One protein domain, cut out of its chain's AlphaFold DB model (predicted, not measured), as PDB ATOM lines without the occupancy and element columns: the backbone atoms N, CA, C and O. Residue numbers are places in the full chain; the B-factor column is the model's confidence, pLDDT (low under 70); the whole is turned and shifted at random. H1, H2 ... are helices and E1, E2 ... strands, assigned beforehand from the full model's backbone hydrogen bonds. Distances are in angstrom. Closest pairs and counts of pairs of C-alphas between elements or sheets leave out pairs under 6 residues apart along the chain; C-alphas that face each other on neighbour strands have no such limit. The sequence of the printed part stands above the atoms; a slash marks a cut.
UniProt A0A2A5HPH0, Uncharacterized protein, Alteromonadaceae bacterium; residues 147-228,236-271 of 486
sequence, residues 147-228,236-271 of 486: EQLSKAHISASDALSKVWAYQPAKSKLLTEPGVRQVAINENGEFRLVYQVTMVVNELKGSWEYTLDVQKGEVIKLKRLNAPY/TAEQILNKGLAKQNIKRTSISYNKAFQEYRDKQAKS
ATOM      1  N   GLU A 147     -39.240  -3.645  -9.197       95.06
ATOM      2  CA  GLU A 147     -38.262  -2.744  -9.803       95.06
ATOM      3  C   GLU A 147     -37.652  -3.358 -11.070       95.06
ATOM      4  O   GLU A 147     -37.571  -2.687 -12.100       95.06
ATOM      5  N   GLN A 148     -37.261  -4.637 -11.026       93.69
ATOM      6  CA  GLN A 148     -36.759  -5.355 -12.198       93.69
ATOM      7  C   GLN A 148     -37.796  -5.366 -13.321       93.69
ATOM      8  O   GLN A 148     -37.428  -5.065 -14.454       93.69
ATOM      9  N   LEU A 149     -39.070  -5.626 -13.011       92.62
ATOM     10  CA  LEU A 149     -40.175  -5.628 -13.974       92.62
ATOM     11  C   LEU A 149     -40.417  -4.256 -14.625       92.62
ATOM     12  O   LEU A 149     -40.837  -4.196 -15.776       92.62
ATOM     13  N   SER A 150     -40.133  -3.162 -13.914       93.06
ATOM     14  CA  SER A 150     -40.299  -1.794 -14.431       93.06
ATOM     15  C   SER A 150     -39.206  -1.352 -15.414       93.06
ATOM     16  O   SER A 150     -39.385  -0.377 -16.147       93.06
ATOM     17  N   LYS A 151     -38.059  -2.041 -15.421       94.12
ATOM     18  CA  LYS A 151     -36.928  -1.745 -16.307       94.12
ATOM     19  C   LYS A 151     -37.172  -2.342 -17.692       94.12
ATOM     20  O   LYS A 151     -37.922  -3.296 -17.847       94.12
ATOM     21  N   ALA A 152     -36.505  -1.796 -18.707       93.38
ATOM     22  CA  ALA A 152     -36.569  -2.352 -20.055       93.38
ATOM     23  C   ALA A 152     -35.997  -3.781 -20.089       93.38
ATOM     24  O   ALA A 152     -34.910  -4.032 -19.560       93.38
ATOM     25  N   HIS A 153     -36.714  -4.693 -20.746       93.56
ATOM     26  CA  HIS A 153     -36.282  -6.070 -20.995       93.56
ATOM     27  C   HIS A 153     -36.091  -6.316 -22.482       93.56
ATOM     28  O   HIS A 153     -36.705  -5.660 -23.325       93.56
ATOM     29  N   ILE A 154     -35.274  -7.314 -22.800       95.19
ATOM     30  CA  ILE A 154     -35.296  -7.915 -24.129       95.19
ATOM     31  C   ILE A 154     -36.633  -8.634 -24.343       95.19
ATOM     32  O   ILE A 154     -37.259  -9.105 -23.389       95.19
ATOM     33  N   SER A 155     -37.066  -8.756 -25.596       95.62
ATOM     34  CA  SER A 155     -38.248  -9.560 -25.903       95.62
ATOM     35  C   SER A 155     -37.946 -11.062 -25.795       95.62
ATOM     36  O   SER A 155     -36.797 -11.493 -25.913       95.62
ATOM     37  N   ALA A 156     -38.985 -11.886 -25.652       94.88
ATOM     38  CA  ALA A 156     -38.848 -13.344 -25.719       94.88
ATOM     39  C   ALA A 156     -38.221 -13.809 -27.055       94.88
ATOM     40  O   ALA A 156     -37.389 -14.714 -27.080       94.88
ATOM     41  N   SER A 157     -38.546 -13.129 -28.164       94.50
ATOM     42  CA  SER A 157     -37.942 -13.380 -29.482       94.50
ATOM     43  C   SER A 157     -36.450 -13.031 -29.522       94.50
ATOM     44  O   SER A 157     -35.669 -13.713 -30.193       94.50
ATOM     45  N   ASP A 158     -36.031 -11.985 -28.808       94.94
ATOM     46  CA  ASP A 158     -34.615 -11.634 -28.684       94.94
ATOM     47  C   ASP A 158     -33.867 -12.661 -27.834       94.94
ATOM     48  O   ASP A 158     -32.734 -13.006 -28.164       94.94
ATOM     49  N   ALA A 159     -34.492 -13.184 -26.771       96.00
ATOM     50  CA  ALA A 159     -33.917 -14.252 -25.953       96.00
ATOM     51  C   ALA A 159     -33.667 -15.517 -26.794       96.00
ATOM     52  O   ALA A 159     -32.551 -16.039 -26.800       96.00
ATOM     53  N   LEU A 160     -34.657 -15.940 -27.587       95.62
ATOM     54  CA  LEU A 160     -34.528 -17.044 -28.547       95.62
ATOM     55  C   LEU A 160     -33.416 -16.792 -29.573       95.62
ATOM     56  O   LEU A 160     -32.561 -17.648 -29.798       95.62
ATOM     57  N   SER A 161     -33.373 -15.587 -30.146       93.19
ATOM     58  CA  SER A 161     -32.347 -15.202 -31.122       93.19
ATOM     59  C   SER A 161     -30.940 -15.200 -30.525       93.19
ATOM     60  O   SER A 161     -29.982 -15.611 -31.184       93.19
ATOM     61  N   LYS A 162     -30.800 -14.765 -29.268       91.06
ATOM     62  CA  LYS A 162     -29.531 -14.788 -28.539       91.06
ATOM     63  C   LYS A 162     -29.071 -16.213 -28.275       91.06
ATOM     64  O   LYS A 162     -27.903 -16.488 -28.515       91.06
ATOM     65  N   VAL A 163     -29.962 -17.113 -27.858       91.00
ATOM     66  CA  VAL A 163     -29.639 -18.540 -27.679       91.00
ATOM     67  C   VAL A 163     -29.259 -19.200 -28.999       91.00
ATOM     68  O   VAL A 163     -28.257 -19.910 -29.060       91.00
ATOM     69  N   TRP A 164     -29.988 -18.914 -30.080       90.94
ATOM     70  CA  TRP A 164     -29.670 -19.429 -31.413       90.94
ATOM     71  C   TRP A 164     -28.246 -19.064 -31.861       90.94
ATOM     72  O   TRP A 164     -27.539 -19.884 -32.439       90.94
ATOM     73  N   ALA A 165     -27.767 -17.866 -31.514       86.62
ATOM     74  CA  ALA A 165     -26.412 -17.423 -31.843       86.62
ATOM     75  C   ALA A 165     -25.286 -18.219 -31.140       86.62
ATOM     76  O   ALA A 165     -24.112 -18.042 -31.492       86.62
ATOM     77  N   TYR A 166     -25.610 -19.075 -30.163       80.06
ATOM     78  CA  TYR A 166     -24.668 -20.014 -29.542       80.06
ATOM     79  C   TYR A 166     -24.591 -21.363 -30.267       80.06
ATOM     80  O   TYR A 166     -23.670 -22.128 -29.979       80.06
ATOM     81  N   GLN A 167     -25.501 -21.659 -31.199       84.12
ATOM     82  CA  GLN A 167     -25.586 -22.983 -31.812       84.12
ATOM     83  C   GLN A 167     -24.471 -23.225 -32.857       84.12
ATOM     84  O   GLN A 167     -24.029 -22.281 -33.536       84.12
ATOM     85  N   PRO A 168     -23.990 -24.477 -33.012       81.00
ATOM     86  CA  PRO A 168     -23.019 -24.836 -34.047       81.00
ATOM     87  C   PRO A 168     -23.506 -24.521 -35.471       81.00
ATOM     88  O   PRO A 168     -24.704 -24.471 -35.751       81.00
ATOM     89  N   ALA A 169     -22.587 -24.321 -36.414       78.12
ATOM     90  CA  ALA A 169     -22.931 -24.182 -37.829       78.12
ATOM     91  C   ALA A 169     -23.686 -25.416 -38.318       78.12
ATOM     92  O   ALA A 169     -23.347 -26.526 -37.936       78.12
ATOM     93  N   LYS A 170     -24.648 -25.197 -39.223       83.12
ATOM     94  CA  LYS A 170     -25.579 -26.213 -39.747       83.12
ATOM     95  C   LYS A 170     -26.629 -26.718 -38.752       83.12
ATOM     96  O   LYS A 170     -27.432 -27.553 -39.157       83.12
ATOM     97  N   SER A 171     -26.689 -26.163 -37.536       85.44
ATOM     98  CA  SER A 171     -27.785 -26.463 -36.612       85.44
ATOM     99  C   SER A 171     -29.134 -26.219 -37.278       85.44
ATOM    100  O   SER A 171     -29.346 -25.190 -37.926       85.44
ATOM    101  N   LYS A 172     -30.043 -27.164 -37.075       88.31
ATOM    102  CA  LYS A 172     -31.458 -27.113 -37.419       88.31
ATOM    103  C   LYS A 172     -32.250 -27.379 -36.149       88.31
ATOM    104  O   LYS A 172     -31.850 -28.217 -35.343       88.31
ATOM    105  N   LEU A 173     -33.357 -26.666 -35.983       88.81
ATOM    106  CA  LEU A 173     -34.291 -26.933 -34.895       88.81
ATOM    107  C   LEU A 173     -34.960 -28.289 -35.126       88.81
ATOM    108  O   LEU A 173     -35.442 -28.560 -36.227       88.81
ATOM    109  N   LEU A 174     -34.965 -29.122 -34.089       83.19
ATOM    110  CA  LEU A 174     -35.670 -30.405 -34.088       83.19
ATOM    111  C   LEU A 174     -37.062 -30.287 -33.462       83.19
ATOM    112  O   LEU A 174     -37.963 -31.037 -33.826       83.19
ATOM    113  N   THR A 175     -37.247 -29.312 -32.572       82.69
ATOM    114  CA  THR A 175     -38.499 -29.034 -31.862       82.69
ATOM    115  C   THR A 175     -38.808 -27.541 -31.886       82.69
ATOM    116  O   THR A 175     -37.928 -26.719 -32.169       82.69
ATOM    117  N   GLU A 176     -40.057 -27.178 -31.583       89.25
ATOM    118  CA  GLU A 176     -40.412 -25.787 -31.313       89.25
ATOM    119  C   GLU A 176     -39.698 -25.316 -30.032       89.25
ATOM    120  O   GLU A 176     -39.867 -25.927 -28.974       89.25
ATOM    121  N   PRO A 177     -38.872 -24.257 -30.094       92.19
ATOM    122  CA  PRO A 177     -38.158 -23.778 -28.917       92.19
ATOM    123  C   PRO A 177     -39.095 -23.163 -27.882       92.19
ATOM    124  O   PRO A 177     -39.934 -22.323 -28.208       92.19
ATOM    125  N   GLY A 178     -38.894 -23.508 -26.613       92.62
ATOM    126  CA  GLY A 178     -39.621 -22.904 -25.505       92.62
ATOM    127  C   GLY A 178     -38.937 -21.633 -25.015       92.62
ATOM    128  O   GLY A 178     -37.710 -21.542 -24.975       92.62
ATOM    129  N   VAL A 179     -39.722 -20.645 -24.591       95.50
ATOM    130  CA  VAL A 179     -39.219 -19.459 -23.890       95.50
ATOM    131  C   VAL A 179     -40.200 -19.038 -22.808       95.50
ATOM    132  O   VAL A 179     -41.395 -18.894 -23.054       95.50
ATOM    133  N   ARG A 180     -39.693 -18.827 -21.595       95.25
ATOM    134  CA  ARG A 180     -40.500 -18.390 -20.454       95.25
ATOM    135  C   ARG A 180     -39.746 -17.388 -19.594       95.25
ATOM    136  O   ARG A 180     -38.562 -17.570 -19.316       95.25
ATOM    137  N   GLN A 181     -40.432 -16.324 -19.188       96.00
ATOM    138  CA  GLN A 181     -39.914 -15.356 -18.225       96.00
ATOM    139  C   GLN A 181     -40.291 -15.810 -16.815       96.00
ATOM    140  O   GLN A 181     -41.471 -15.995 -16.519       96.00
ATOM    141  N   VAL A 182     -39.296 -15.984 -15.951       96.56
ATOM    142  CA  VAL A 182     -39.480 -16.477 -14.582       96.56
ATOM    143  C   VAL A 182     -38.607 -15.707 -13.602       96.56
ATOM    144  O   VAL A 182     -37.590 -15.127 -13.980       96.56
ATOM    145  N   ALA A 183     -38.984 -15.718 -12.329       96.56
ATOM    146  CA  ALA A 183     -38.112 -15.305 -11.241       96.56
ATOM    147  C   ALA A 183     -37.371 -16.534 -10.698       96.56
ATOM    148  O   ALA A 183     -38.004 -17.478 -10.235       96.56
ATOM    149  N   ILE A 184     -36.043 -16.540 -10.727       94.50
ATOM    150  CA  ILE A 184     -35.244 -17.551 -10.019       94.50
ATOM    151  C   ILE A 184     -34.923 -17.055  -8.612       94.50
ATOM    152  O   ILE A 184     -34.753 -15.852  -8.407       94.50
ATOM    153  N   ASN A 185     -34.843 -17.974  -7.650       93.75
ATOM    154  CA  ASN A 185     -34.419 -17.660  -6.292       93.75
ATOM    155  C   ASN A 185     -32.934 -17.989  -6.081       93.75
ATOM    156  O   ASN A 185     -32.484 -19.092  -6.389       93.75
ATOM    157  N   GLU A 186     -32.199 -17.045  -5.499       90.00
ATOM    158  CA  GLU A 186     -30.805 -17.183  -5.088       90.00
ATOM    159  C   GLU A 186     -30.695 -16.806  -3.600       90.00
ATOM    160  O   GLU A 186     -30.434 -15.663  -3.241       90.00
ATOM    161  N   ASN A 187     -30.937 -17.777  -2.711       86.06
ATOM    162  CA  ASN A 187     -30.862 -17.616  -1.250       86.06
ATOM    163  C   ASN A 187     -31.776 -16.515  -0.675       86.06
ATOM    164  O   ASN A 187     -31.381 -15.762   0.213       86.06
ATOM    165  N   GLY A 188     -33.013 -16.430  -1.173       86.69
ATOM    166  CA  GLY A 188     -34.004 -15.451  -0.704       86.69
ATOM    167  C   GLY A 188     -34.054 -14.159  -1.521       86.69
ATOM    168  O   GLY A 188     -35.018 -13.406  -1.395       86.69
ATOM    169  N   GLU A 189     -33.086 -13.942  -2.409       91.44
ATOM    170  CA  GLU A 189     -33.151 -12.902  -3.433       91.44
ATOM    171  C   GLU A 189     -33.762 -13.462  -4.718       91.44
ATOM    172  O   GLU A 189     -33.591 -14.638  -5.039       91.44
ATOM    173  N   PHE A 190     -34.505 -12.632  -5.450       95.00
ATOM    174  CA  PHE A 190     -35.179 -13.048  -6.678       95.00
ATOM    175  C   PHE A 190     -34.665 -12.250  -7.866       95.00
ATOM    176  O   PHE A 190     -34.616 -11.016  -7.836       95.00
ATOM    177  N   ARG A 191     -34.331 -12.967  -8.936       93.44
ATOM    178  CA  ARG A 191     -33.837 -12.393 -10.184       93.44
ATOM    179  C   ARG A 191     -34.730 -12.801 -11.341       93.44
ATOM    180  O   ARG A 191     -35.020 -13.982 -11.520       93.44
ATOM    181  N   LEU A 192     -35.145 -11.824 -12.138       95.62
ATOM    182  CA  LEU A 192     -35.929 -12.056 -13.341       95.62
ATOM    183  C   LEU A 192     -35.016 -12.569 -14.463       95.62
ATOM    184  O   LEU A 192     -33.987 -11.960 -14.769       95.62
ATOM    185  N   VAL A 193     -35.389 -13.687 -15.077       96.06
ATOM    186  CA  VAL A 193     -34.631 -14.339 -16.152       96.06
ATOM    187  C   VAL A 193     -35.556 -14.863 -17.247       96.06
ATOM    188  O   VAL A 193     -36.737 -15.120 -17.015       96.06
ATOM    189  N   TYR A 194     -35.008 -15.063 -18.443       96.81
ATOM    190  CA  TYR A 194     -35.612 -15.924 -19.454       96.81
ATOM    191  C   TYR A 194     -35.000 -17.316 -19.357       96.81
ATOM    192  O   TYR A 194     -33.780 -17.451 -19.342       96.81
ATOM    193  N   GLN A 195     -35.832 -18.350 -19.337       95.19
ATOM    194  CA  GLN A 195     -35.410 -19.723 -19.586       95.19
ATOM    195  C   GLN A 195     -35.846 -20.118 -20.991       95.19
ATOM    196  O   GLN A 195     -37.025 -20.023 -21.330       95.19
ATOM    197  N   VAL A 196     -34.875 -20.511 -21.809       94.62
ATOM    198  CA  VAL A 196     -35.075 -20.938 -23.192       94.62
ATOM    199  C   VAL A 196     -34.715 -22.407 -23.304       94.62
ATOM    200  O   VAL A 196     -33.586 -22.777 -22.977       94.62
ATOM    201  N   THR A 197     -35.641 -23.221 -23.797       91.38
ATOM    202  CA  THR A 197     -35.390 -24.625 -24.128       91.38
ATOM    203  C   THR A 197     -35.212 -24.782 -25.632       91.38
ATOM    204  O   THR A 197     -35.970 -24.216 -26.421       91.38
ATOM    205  N   MET A 198     -34.177 -25.509 -26.053       88.19
ATOM    206  CA  MET A 198     -33.861 -25.674 -27.472       88.19
ATOM    207  C   MET A 198     -33.228 -27.039 -27.740       88.19
ATOM    208  O   MET A 198     -32.322 -27.458 -27.017       88.19
ATOM    209  N   VAL A 199     -33.696 -27.699 -28.803       85.94
ATOM    210  CA  VAL A 199     -33.173 -28.981 -29.291       85.94
ATOM    211  C   VAL A 199     -32.733 -28.806 -30.744       85.94
ATOM    212  O   VAL A 199     -33.502 -28.326 -31.584       85.94
ATOM    213  N   VAL A 200     -31.482 -29.166 -31.038       84.31
ATOM    214  CA  VAL A 200     -30.882 -29.058 -32.376       84.31
ATOM    215  C   VAL A 200     -30.095 -30.316 -32.726       84.31
ATOM    216  O   VAL A 200     -29.595 -31.004 -31.844       84.31
ATOM    217  N   ASN A 201     -29.933 -30.585 -34.020       76.50
ATOM    218  CA  ASN A 201     -29.207 -31.760 -34.517       76.50
ATOM    219  C   ASN A 201     -27.699 -31.753 -34.183       76.50
ATOM    220  O   ASN A 201     -27.137 -32.781 -33.829       76.50
ATOM    221  N   GLU A 202     -27.024 -30.602 -34.273       77.50
ATOM    222  CA  GLU A 202     -25.559 -30.519 -34.089       77.50
ATOM    223  C   GLU A 202     -25.118 -30.546 -32.614       77.50
ATOM    224  O   GLU A 202     -23.936 -30.707 -32.309       77.50
ATOM    225  N   LEU A 203     -26.053 -30.350 -31.683       75.38
ATOM    226  CA  LEU A 203     -25.807 -30.404 -30.245       75.38
ATOM    227  C   LEU A 203     -26.824 -31.359 -29.619       75.38
ATOM    228  O   LEU A 203     -27.824 -30.921 -29.049       75.38
ATOM    229  N   LYS A 204     -26.545 -32.665 -29.745       70.69
ATOM    230  CA  LYS A 204     -27.426 -33.748 -29.289       70.69
ATOM    231  C   LYS A 204     -27.920 -33.517 -27.850       70.69
ATOM    232  O   LYS A 204     -27.144 -33.176 -26.949       70.69
ATOM    233  N   GLY A 205     -29.212 -33.756 -27.640       71.38
ATOM    234  CA  GLY A 205     -29.900 -33.616 -26.359       71.38
ATOM    235  C   GLY A 205     -30.715 -32.331 -26.207       71.38
ATOM    236  O   GLY A 205     -30.705 -31.443 -27.057       71.38
ATOM    237  N   SER A 206     -31.430 -32.249 -25.086       77.31
ATOM    238  CA  SER A 206     -32.295 -31.119 -24.753       77.31
ATOM    239  C   SER A 206     -31.583 -30.161 -23.807       77.31
ATOM    240  O   SER A 206     -30.996 -30.588 -22.810       77.31
ATOM    241  N   TRP A 207     -31.616 -28.865 -24.115       84.12
ATOM    242  CA  TRP A 207     -30.849 -27.847 -23.400       84.12
ATOM    243  C   TRP A 207     -31.739 -26.716 -22.902       84.12
ATOM    244  O   TRP A 207     -32.601 -26.233 -23.630       84.12
ATOM    245  N   GLU A 208     -31.480 -26.256 -21.679       89.38
ATOM    246  CA  GLU A 208     -32.083 -25.077 -21.061       89.38
ATOM    247  C   GLU A 208     -31.017 -24.001 -20.829       89.38
ATOM    248  O   GLU A 208     -30.038 -24.204 -20.105       89.38
ATOM    249  N   TYR A 209     -31.239 -22.830 -21.414       91.00
ATOM    250  CA  TYR A 209     -30.421 -21.635 -21.252       91.00
ATOM    251  C   TYR A 209     -31.152 -20.667 -20.327       91.00
ATOM    252  O   TYR A 209     -32.299 -20.316 -20.585       91.00
ATOM    253  N   THR A 210     -30.494 -20.191 -19.272       92.62
ATOM    254  CA  THR A 210     -31.005 -19.105 -18.424       92.62
ATOM    255  C   THR A 210     -30.312 -17.803 -18.798       92.62
ATOM    256  O   THR A 210     -29.081 -17.733 -18.779       92.62
ATOM    257  N   LEU A 211     -31.091 -16.781 -19.141       93.75
ATOM    258  CA  LEU A 211     -30.623 -15.482 -19.608       93.75
ATOM    259  C   LEU A 211     -31.090 -14.374 -18.670       93.75
ATOM    260  O   LEU A 211     -32.240 -14.357 -18.241       93.75
ATOM    261  N   ASP A 212     -30.224 -13.399 -18.428       91.50
ATOM    262  CA  ASP A 212     -30.619 -12.139 -17.803       91.50
ATOM    263  C   ASP A 212     -31.636 -11.392 -18.685       91.50
ATOM    264  O   ASP A 212     -31.382 -11.184 -19.872       91.50
ATOM    265  N   VAL A 213     -32.777 -10.963 -18.137       93.69
ATOM    266  CA  VAL A 213     -33.832 -10.314 -18.947       93.69
ATOM    267  C   VAL A 213     -33.483  -8.917 -19.455       93.69
ATOM    268  O   VAL A 213     -34.090  -8.458 -20.418       93.69
ATOM    269  N   GLN A 214     -32.523  -8.219 -18.846       89.38
ATOM    270  CA  GLN A 214     -32.167  -6.860 -19.260       89.38
ATOM    271  C   GLN A 214     -31.157  -6.892 -20.404       89.38
ATOM    272  O   GLN A 214     -31.307  -6.178 -21.394       89.38
ATOM    273  N   LYS A 215     -30.123  -7.731 -20.287       87.12
ATOM    274  CA  LYS A 215     -29.023  -7.790 -21.267       87.12
ATOM    275  C   LYS A 215     -29.122  -8.967 -22.236       87.12
ATOM    276  O   LYS A 215     -28.528  -8.940 -23.322       87.12
ATOM    277  N   GLY A 216     -29.848 -10.019 -21.867       87.19
ATOM    278  CA  GLY A 216     -29.865 -11.287 -22.592       87.19
ATOM    279  C   GLY A 216     -28.547 -12.051 -22.523       87.19
ATOM    280  O   GLY A 216     -28.225 -12.802 -23.441       87.19
ATOM    281  N   GLU A 217     -27.739 -11.805 -21.498       87.81
ATOM    282  CA  GLU A 217     -26.520 -12.574 -21.257       87.81
ATOM    283  C   GLU A 217     -26.910 -13.945 -20.700       87.81
ATOM    284  O   GLU A 217     -27.701 -14.022 -19.760       87.81
ATOM    285  N   VAL A 218     -26.373 -15.025 -21.274       87.38
ATOM    286  CA  VAL A 218     -26.571 -16.379 -20.738       87.38
ATOM    287  C   VAL A 218     -25.783 -16.499 -19.434       87.38
ATOM    288  O   VAL A 218     -24.560 -16.384 -19.435       87.38
ATOM    289  N   ILE A 219     -26.489 -16.739 -18.332       85.94
ATOM    290  CA  ILE A 219     -25.916 -16.871 -16.984       85.94
ATOM    291  C   ILE A 219     -25.852 -18.328 -16.511       85.94
ATOM    292  O   ILE A 219     -25.092 -18.644 -15.600       85.94
ATOM    293  N   LYS A 220     -26.633 -19.224 -17.124       84.75
ATOM    294  CA  LYS A 220     -26.638 -20.658 -16.810       84.75
ATOM    295  C   LYS A 220     -27.025 -21.473 -18.039       84.75
ATOM    296  O   LYS A 220     -27.839 -21.031 -18.845       84.75
ATOM    297  N   LEU A 221     -26.464 -22.671 -18.151       84.19
ATOM    298  CA  LEU A 221     -26.812 -23.667 -19.159       84.19
ATOM    299  C   LEU A 221     -26.946 -25.021 -18.468       84.19
ATOM    300  O   LEU A 221     -26.101 -25.386 -17.649       84.19
ATOM    301  N   LYS A 222     -28.001 -25.759 -18.794       79.88
ATOM    302  CA  LYS A 222     -28.272 -27.094 -18.270       79.88
ATOM    303  C   LYS A 222     -28.695 -28.011 -19.417       79.88
ATOM    304  O   LYS A 222     -29.475 -27.600 -20.267       79.88
ATOM    305  N   ARG A 223     -28.220 -29.258 -19.413       76.94
ATOM    306  CA  ARG A 223     -28.803 -30.337 -20.221       76.94
ATOM    307  C   ARG A 223     -29.966 -30.967 -19.450       76.94
ATOM    308  O   ARG A 223     -29.842 -31.197 -18.246       76.94
ATOM    309  N   LEU A 224     -31.094 -31.175 -20.117       75.94
ATOM    310  CA  LEU A 224     -32.334 -31.660 -19.517       75.94
ATOM    311  C   LEU A 224     -32.466 -33.187 -19.561       75.94
ATOM    312  O   LEU A 224     -33.007 -33.740 -18.613       75.94
ATOM    313  N   ASN A 225     -31.940 -33.858 -20.590       68.69
ATOM    314  CA  ASN A 225     -31.930 -35.323 -20.669       68.69
ATOM    315  C   ASN A 225     -30.676 -35.948 -20.034       68.69
ATOM    316  O   ASN A 225     -29.633 -35.289 -19.917       68.69
ATOM    317  N   ALA A 226     -30.796 -37.217 -19.628       53.88
ATOM    318  CA  ALA A 226     -29.711 -38.000 -19.051       53.88
ATOM    319  C   ALA A 226     -28.489 -38.055 -19.995       53.88
ATOM    320  O   ALA A 226     -28.624 -37.974 -21.224       53.88
ATOM    321  N   PRO A 227     -27.262 -38.111 -19.448       50.12
ATOM    322  CA  PRO A 227     -26.077 -38.301 -20.264       50.12
ATOM    323  C   PRO A 227     -26.076 -39.707 -20.877       50.12
ATOM    324  O   PRO A 227     -26.273 -40.692 -20.177       50.12
ATOM    325  N   TYR A 228     -25.782 -39.761 -22.174       46.75
ATOM    326  CA  TYR A 228     -25.427 -40.952 -22.956       46.75
ATOM    327  C   TYR A 228     -24.539 -41.922 -22.141       46.75
ATOM    328  O   TYR A 228     -23.578 -41.464 -21.510       46.75
ATOM    329  N   THR A 236     -19.625 -30.268 -22.292       58.06
ATOM    330  CA  THR A 236     -20.342 -29.999 -21.034       58.06
ATOM    331  C   THR A 236     -20.940 -28.598 -21.072       58.06
ATOM    332  O   THR A 236     -20.449 -27.734 -21.796       58.06
ATOM    333  N   ALA A 237     -21.952 -28.323 -20.244       59.94
ATOM    334  CA  ALA A 237     -22.505 -26.972 -20.111       59.94
ATOM    335  C   ALA A 237     -21.406 -25.924 -19.843       59.94
ATOM    336  O   ALA A 237     -21.408 -24.845 -20.431       59.94
ATOM    337  N   GLU A 238     -20.412 -26.283 -19.024       58.59
ATOM    338  CA  GLU A 238     -19.241 -25.453 -18.763       58.59
ATOM    339  C   GLU A 238     -18.314 -25.333 -19.983       58.59
ATOM    340  O   GLU A 238     -17.808 -24.251 -20.260       58.59
ATOM    341  N   GLN A 239     -18.113 -26.394 -20.770       60.91
ATOM    342  CA  GLN A 239     -17.379 -26.292 -22.035       60.91
ATOM    343  C   GLN A 239     -18.109 -25.395 -23.040       60.91
ATOM    344  O   GLN A 239     -17.447 -24.590 -23.680       60.91
ATOM    345  N   ILE A 240     -19.438 -25.457 -23.136       63.06
ATOM    346  CA  ILE A 240     -20.233 -24.599 -24.027       63.06
ATOM    347  C   ILE A 240     -20.158 -23.123 -23.587       63.06
ATOM    348  O   ILE A 240     -20.018 -22.239 -24.434       63.06
ATOM    349  N   LEU A 241     -20.195 -22.854 -22.273       63.66
ATOM    350  CA  LEU A 241     -20.150 -21.506 -21.681       63.66
ATOM    351  C   LEU A 241     -18.728 -20.907 -21.592       63.66
ATOM    352  O   LEU A 241     -18.482 -19.822 -22.117       63.66
ATOM    353  N   ASN A 242     -17.782 -21.599 -20.943       56.81
ATOM    354  CA  ASN A 242     -16.443 -21.090 -20.584       56.81
ATOM    355  C   ASN A 242     -15.409 -21.255 -21.703       56.81
ATOM    356  O   ASN A 242     -14.473 -20.463 -21.834       56.81
ATOM    357  N   LYS A 243     -15.561 -22.291 -22.529       51.25
ATOM    358  CA  LYS A 243     -14.803 -22.466 -23.767       51.25
ATOM    359  C   LYS A 243     -15.787 -22.342 -24.902       51.25
ATOM    360  O   LYS A 243     -15.972 -23.306 -25.640       51.25
ATOM    361  N   GLY A 244     -16.386 -21.154 -25.038       46.03
ATOM    362  CA  GLY A 244     -17.193 -20.834 -26.204       46.03
ATOM    363  C   GLY A 244     -16.567 -21.503 -27.418       46.03
ATOM    364  O   GLY A 244     -15.336 -21.500 -27.543       46.03
ATOM    365  N   LEU A 245     -17.396 -22.117 -28.255       48.12
ATOM    366  CA  LEU A 245     -17.051 -22.825 -29.494       48.12
ATOM    367  C   LEU A 245     -16.019 -22.106 -30.403       48.12
ATOM    368  O   LEU A 245     -15.690 -22.611 -31.455       48.12
ATOM    369  N   ALA A 246     -15.511 -20.940 -30.005       43.53
ATOM    370  CA  ALA A 246     -14.301 -20.233 -30.395       43.53
ATOM    371  C   ALA A 246     -12.935 -20.895 -30.065       43.53
ATOM    372  O   ALA A 246     -11.945 -20.448 -30.636       43.53
ATOM    373  N   LYS A 247     -12.804 -21.895 -29.168       41.12
ATOM    374  CA  LYS A 247     -11.514 -22.633 -28.997       41.12
ATOM    375  C   LYS A 247     -11.413 -23.927 -29.808       41.12
ATOM    376  O   LYS A 247     -10.310 -24.425 -30.015       41.12
ATOM    377  N   GLN A 248     -12.536 -24.450 -30.278       47.06
ATOM    378  CA  GLN A 248     -12.565 -25.391 -31.393       47.06
ATOM    379  C   GLN A 248     -12.842 -24.554 -32.654       47.06
ATOM    380  O   GLN A 248     -13.434 -23.491 -32.551       47.06
ATOM    381  N   ASN A 249     -12.400 -24.935 -33.849       50.97
ATOM    382  CA  ASN A 249     -12.708 -24.178 -35.076       50.97
ATOM    383  C   ASN A 249     -14.180 -24.376 -35.512       50.97
ATOM    384  O   ASN A 249     -14.455 -24.692 -36.670       50.97
ATOM    385  N   ILE A 250     -15.137 -24.252 -34.590       54.53
ATOM    386  CA  ILE A 250     -16.549 -24.512 -34.854       54.53
ATOM    387  C   ILE A 250     -17.180 -23.213 -35.343       54.53
ATOM    388  O   ILE A 250     -17.363 -22.242 -34.607       54.53
ATOM    389  N   LYS A 251     -17.493 -23.189 -36.642       64.00
ATOM    390  CA  LYS A 251     -18.292 -22.120 -37.250       64.00
ATOM    391  C   LYS A 251     -19.650 -22.078 -36.541       64.00
ATOM    392  O   LYS A 251     -20.167 -23.125 -36.177       64.00
ATOM    393  N   ARG A 252     -20.228 -20.890 -36.350       70.69
ATOM    394  CA  ARG A 252     -21.580 -20.712 -35.783       70.69
ATOM    395  C   ARG A 252     -22.638 -20.699 -36.881       70.69
ATOM    396  O   ARG A 252     -22.297 -20.546 -38.058       70.69
ATOM    397  N   THR A 253     -23.912 -20.828 -36.509       72.25
ATOM    398  CA  THR A 253     -25.030 -20.653 -37.449       72.25
ATOM    399  C   THR A 253     -24.916 -19.317 -38.187       72.25
ATOM    400  O   THR A 253     -24.751 -18.268 -37.565       72.25
ATOM    401  N   SER A 254     -25.024 -19.340 -39.515       74.62
ATOM    402  CA  SER A 254     -25.031 -18.130 -40.352       74.62
ATOM    403  C   SER A 254     -26.438 -17.617 -40.667       74.62
ATOM    404  O   SER A 254     -26.582 -16.515 -41.193       74.62
ATOM    405  N   ILE A 255     -27.474 -18.405 -40.364       88.38
ATOM    406  CA  ILE A 255     -28.879 -18.024 -40.530       88.38
ATOM    407  C   ILE A 255     -29.438 -17.444 -39.230       88.38
ATOM    408  O   ILE A 255     -29.019 -17.830 -38.138       88.38
ATOM    409  N   SER A 256     -30.395 -16.522 -39.350       92.00
ATOM    410  CA  SER A 256     -31.116 -15.979 -38.198       92.00
ATOM    411  C   SER A 256     -32.046 -17.024 -37.581       92.00
ATOM    412  O   SER A 256     -32.501 -17.939 -38.269       92.00
ATOM    413  N   TYR A 257     -32.385 -16.832 -36.304       93.31
ATOM    414  CA  TYR A 257     -33.381 -17.651 -35.614       93.31
ATOM    415  C   TYR A 257     -34.705 -17.709 -36.385       93.31
ATOM    416  O   TYR A 257     -35.202 -18.792 -36.661       93.31
ATOM    417  N   ASN A 258     -35.226 -16.561 -36.833       93.25
ATOM    418  CA  ASN A 258     -36.486 -16.507 -37.584       93.25
ATOM    419  C   ASN A 258     -36.450 -17.358 -38.859       93.25
ATOM    420  O   ASN A 258     -37.453 -17.971 -39.212       93.25
ATOM    421  N   LYS A 259     -35.302 -17.411 -39.545       93.25
ATOM    422  CA  LYS A 259     -35.138 -18.266 -40.723       93.25
ATOM    423  C   LYS A 259     -35.096 -19.743 -40.331       93.25
ATOM    424  O   LYS A 259     -35.802 -20.531 -40.945       93.25
ATOM    425  N   ALA A 260     -34.329 -20.103 -39.305       92.50
ATOM    426  CA  ALA A 260     -34.265 -21.479 -38.810       92.50
ATOM    427  C   ALA A 260     -35.633 -21.984 -38.322       92.50
ATOM    428  O   ALA A 260     -36.029 -23.108 -38.616       92.50
ATOM    429  N   PHE A 261     -36.384 -21.132 -37.625       94.12
ATOM    430  CA  PHE A 261     -37.728 -21.443 -37.159       94.12
ATOM    431  C   PHE A 261     -38.728 -21.555 -38.311       94.12
ATOM    432  O   PHE A 261     -39.578 -22.439 -38.296       94.12
ATOM    433  N   GLN A 262     -38.594 -20.732 -39.355       92.00
ATOM    434  CA  GLN A 262     -39.378 -20.916 -40.575       92.00
ATOM    435  C   GLN A 262     -39.054 -22.248 -41.261       92.00
ATOM    436  O   GLN A 262     -39.976 -22.972 -41.605       92.00
ATOM    437  N   GLU A 263     -37.775 -22.604 -41.406       90.94
ATOM    438  CA  GLU A 263     -37.357 -23.885 -41.995       90.94
ATOM    439  C   GLU A 263     -37.897 -25.085 -41.199       90.94
ATOM    440  O   GLU A 263     -38.357 -26.060 -41.795       90.94
ATOM    441  N   TYR A 264     -37.902 -24.997 -39.865       87.81
ATOM    442  CA  TYR A 264     -38.543 -25.984 -38.995       87.81
ATOM    443  C   TYR A 264     -40.046 -26.085 -39.264       87.81
ATOM    444  O   TYR A 264     -40.535 -27.176 -39.548       87.81
ATOM    445  N   ARG A 265     -40.774 -24.961 -39.252       87.62
ATOM    446  CA  ARG A 265     -42.220 -24.947 -39.525       87.62
ATOM    447  C   ARG A 265     -42.553 -25.461 -40.920       87.62
ATOM    448  O   ARG A 265     -43.527 -26.185 -41.070       87.62
ATOM    449  N   ASP A 266     -41.738 -25.144 -41.921       84.69
ATOM    450  CA  ASP A 266     -41.908 -25.648 -43.284       84.69
ATOM    451  C   ASP A 266     -41.660 -27.163 -43.356       84.69
ATOM    452  O   ASP A 266     -42.346 -27.848 -44.112       84.69
ATOM    453  N   LYS A 267     -40.704 -27.712 -42.585       79.25
ATOM    454  CA  LYS A 267     -40.490 -29.168 -42.473       79.25
ATOM    455  C   LYS A 267     -41.680 -29.841 -41.790       79.25
ATOM    456  O   LYS A 267     -42.164 -30.838 -42.314       79.25
ATOM    457  N   GLN A 268     -42.171 -29.276 -40.684       71.75
ATOM    458  CA  GLN A 268     -43.366 -29.771 -39.994       71.75
ATOM    459  C   GLN A 268     -44.570 -29.755 -40.937       71.75
ATOM    460  O   GLN A 268     -45.157 -30.797 -41.188       71.75
ATOM    461  N   ALA A 269     -44.838 -28.618 -41.586       69.25
ATOM    462  CA  ALA A 269     -45.918 -28.486 -42.554       69.25
ATOM    463  C   ALA A 269     -45.756 -29.429 -43.750       69.25
ATOM    464  O   ALA A 269     -46.751 -29.938 -44.228       69.25
ATOM    465  N   LYS A 270     -44.542 -29.711 -44.241       59.16
ATOM    466  CA  LYS A 270     -44.322 -30.704 -45.312       59.16
ATOM    467  C   LYS A 270     -44.479 -32.144 -44.843       59.16
ATOM    468  O   LYS A 270     -44.915 -32.959 -45.642       59.16
ATOM    469  N   SER A 271     -44.157 -32.459 -43.592       51.81
ATOM    470  CA  SER A 271     -44.517 -33.745 -42.987       51.81
ATOM    471  C   SER A 271     -46.043 -33.874 -42.883       51.81
ATOM    472  O   SER A 271     -46.585 -34.925 -43.200       51.81
TER     473      SER A 271
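AT A GLANCE: This is residues 147 to 228 and 236 to 271 of the 486 residues of an uncharacterized protein of Alteromonadaceae bacterium (UniProt A0A2A5HPH0). A strongly twisted four-stranded sheet has H2 packed across one face and short H3 over E4 on that same face; no named helix covers the other face. H4, the longest helix, makes a corner with H2 off the sheet, while small H1 lies far from H4, near E2. The 118 printed residues include four named helices and four strands, in the order H1 H2 E1 E2 E3 E4 H3 H4, of mixed class. The sheet, E1 - E2 - E3 - E4, is an antiparallel meander, each strand the neighbour of the one before, and H2 and H3 on one face make two layers. The whole is compact, with a radius of gyration of the C-alphas of 14.9 A and spans of 45 by 32 by 26 A.

HOW THE PARTS SIT: E1, residues 178 to 186, and E2, residues 189 to 200, form a hairpin, with N 182 and O 193 within hydrogen-bond range at 2.9 A. E2 forms another with E3, residues 203 to 212, where N 196 and O 209 are 2.9 A apart. E3 and E4, residues 218 to 223, form a third, with N 208 and O 222 at 2.8 A. H2, residues 156 to 164, is on the sheet at a height of 8.1 A; the closest C-alphas of H2 and E2, Leu 160 and Val 196, are 6.6 A apart. H3, residues 237 to 242, is on the same face; its closest C-alpha pair with E4 is Ala 237 and Leu 221, 5.5 A. H4, residues 257 to 271, touches H2 with residues 257 to 258 alone, about perpendicular at 89 degrees; C-alphas 161 and 257 are closest, 5.2 A. H1, residues 147 to 150, is only just not on the sheet, with 4 pairs of C-alphas within 10 A. Every O i to N i+4 pair is within hydrogen-bond range in H2, H3 and H4; H1 is too short for one.

IN THESE COORDINATES: H1 begins at C-alpha 147 (-38.262, -2.744, -9.803). E2 measures 33.2 A, E1 23.0 A, E3 22.6 A and H4 20.9 A, ending at C-alpha 271 (-44.517, -33.745, -42.987).

THE WHOLE: The farthest C-alphas, Gly 188 and Lys 270, are 48.3 A apart. Residues 229 to 235 are not printed; the gap is 12.2 A between C-alphas 228 and 236. The links H2 to E1 and H3 to H4 are long. The pLDDT is under 70 at residues 225 to 228, 236 to 251 and 269 to 271.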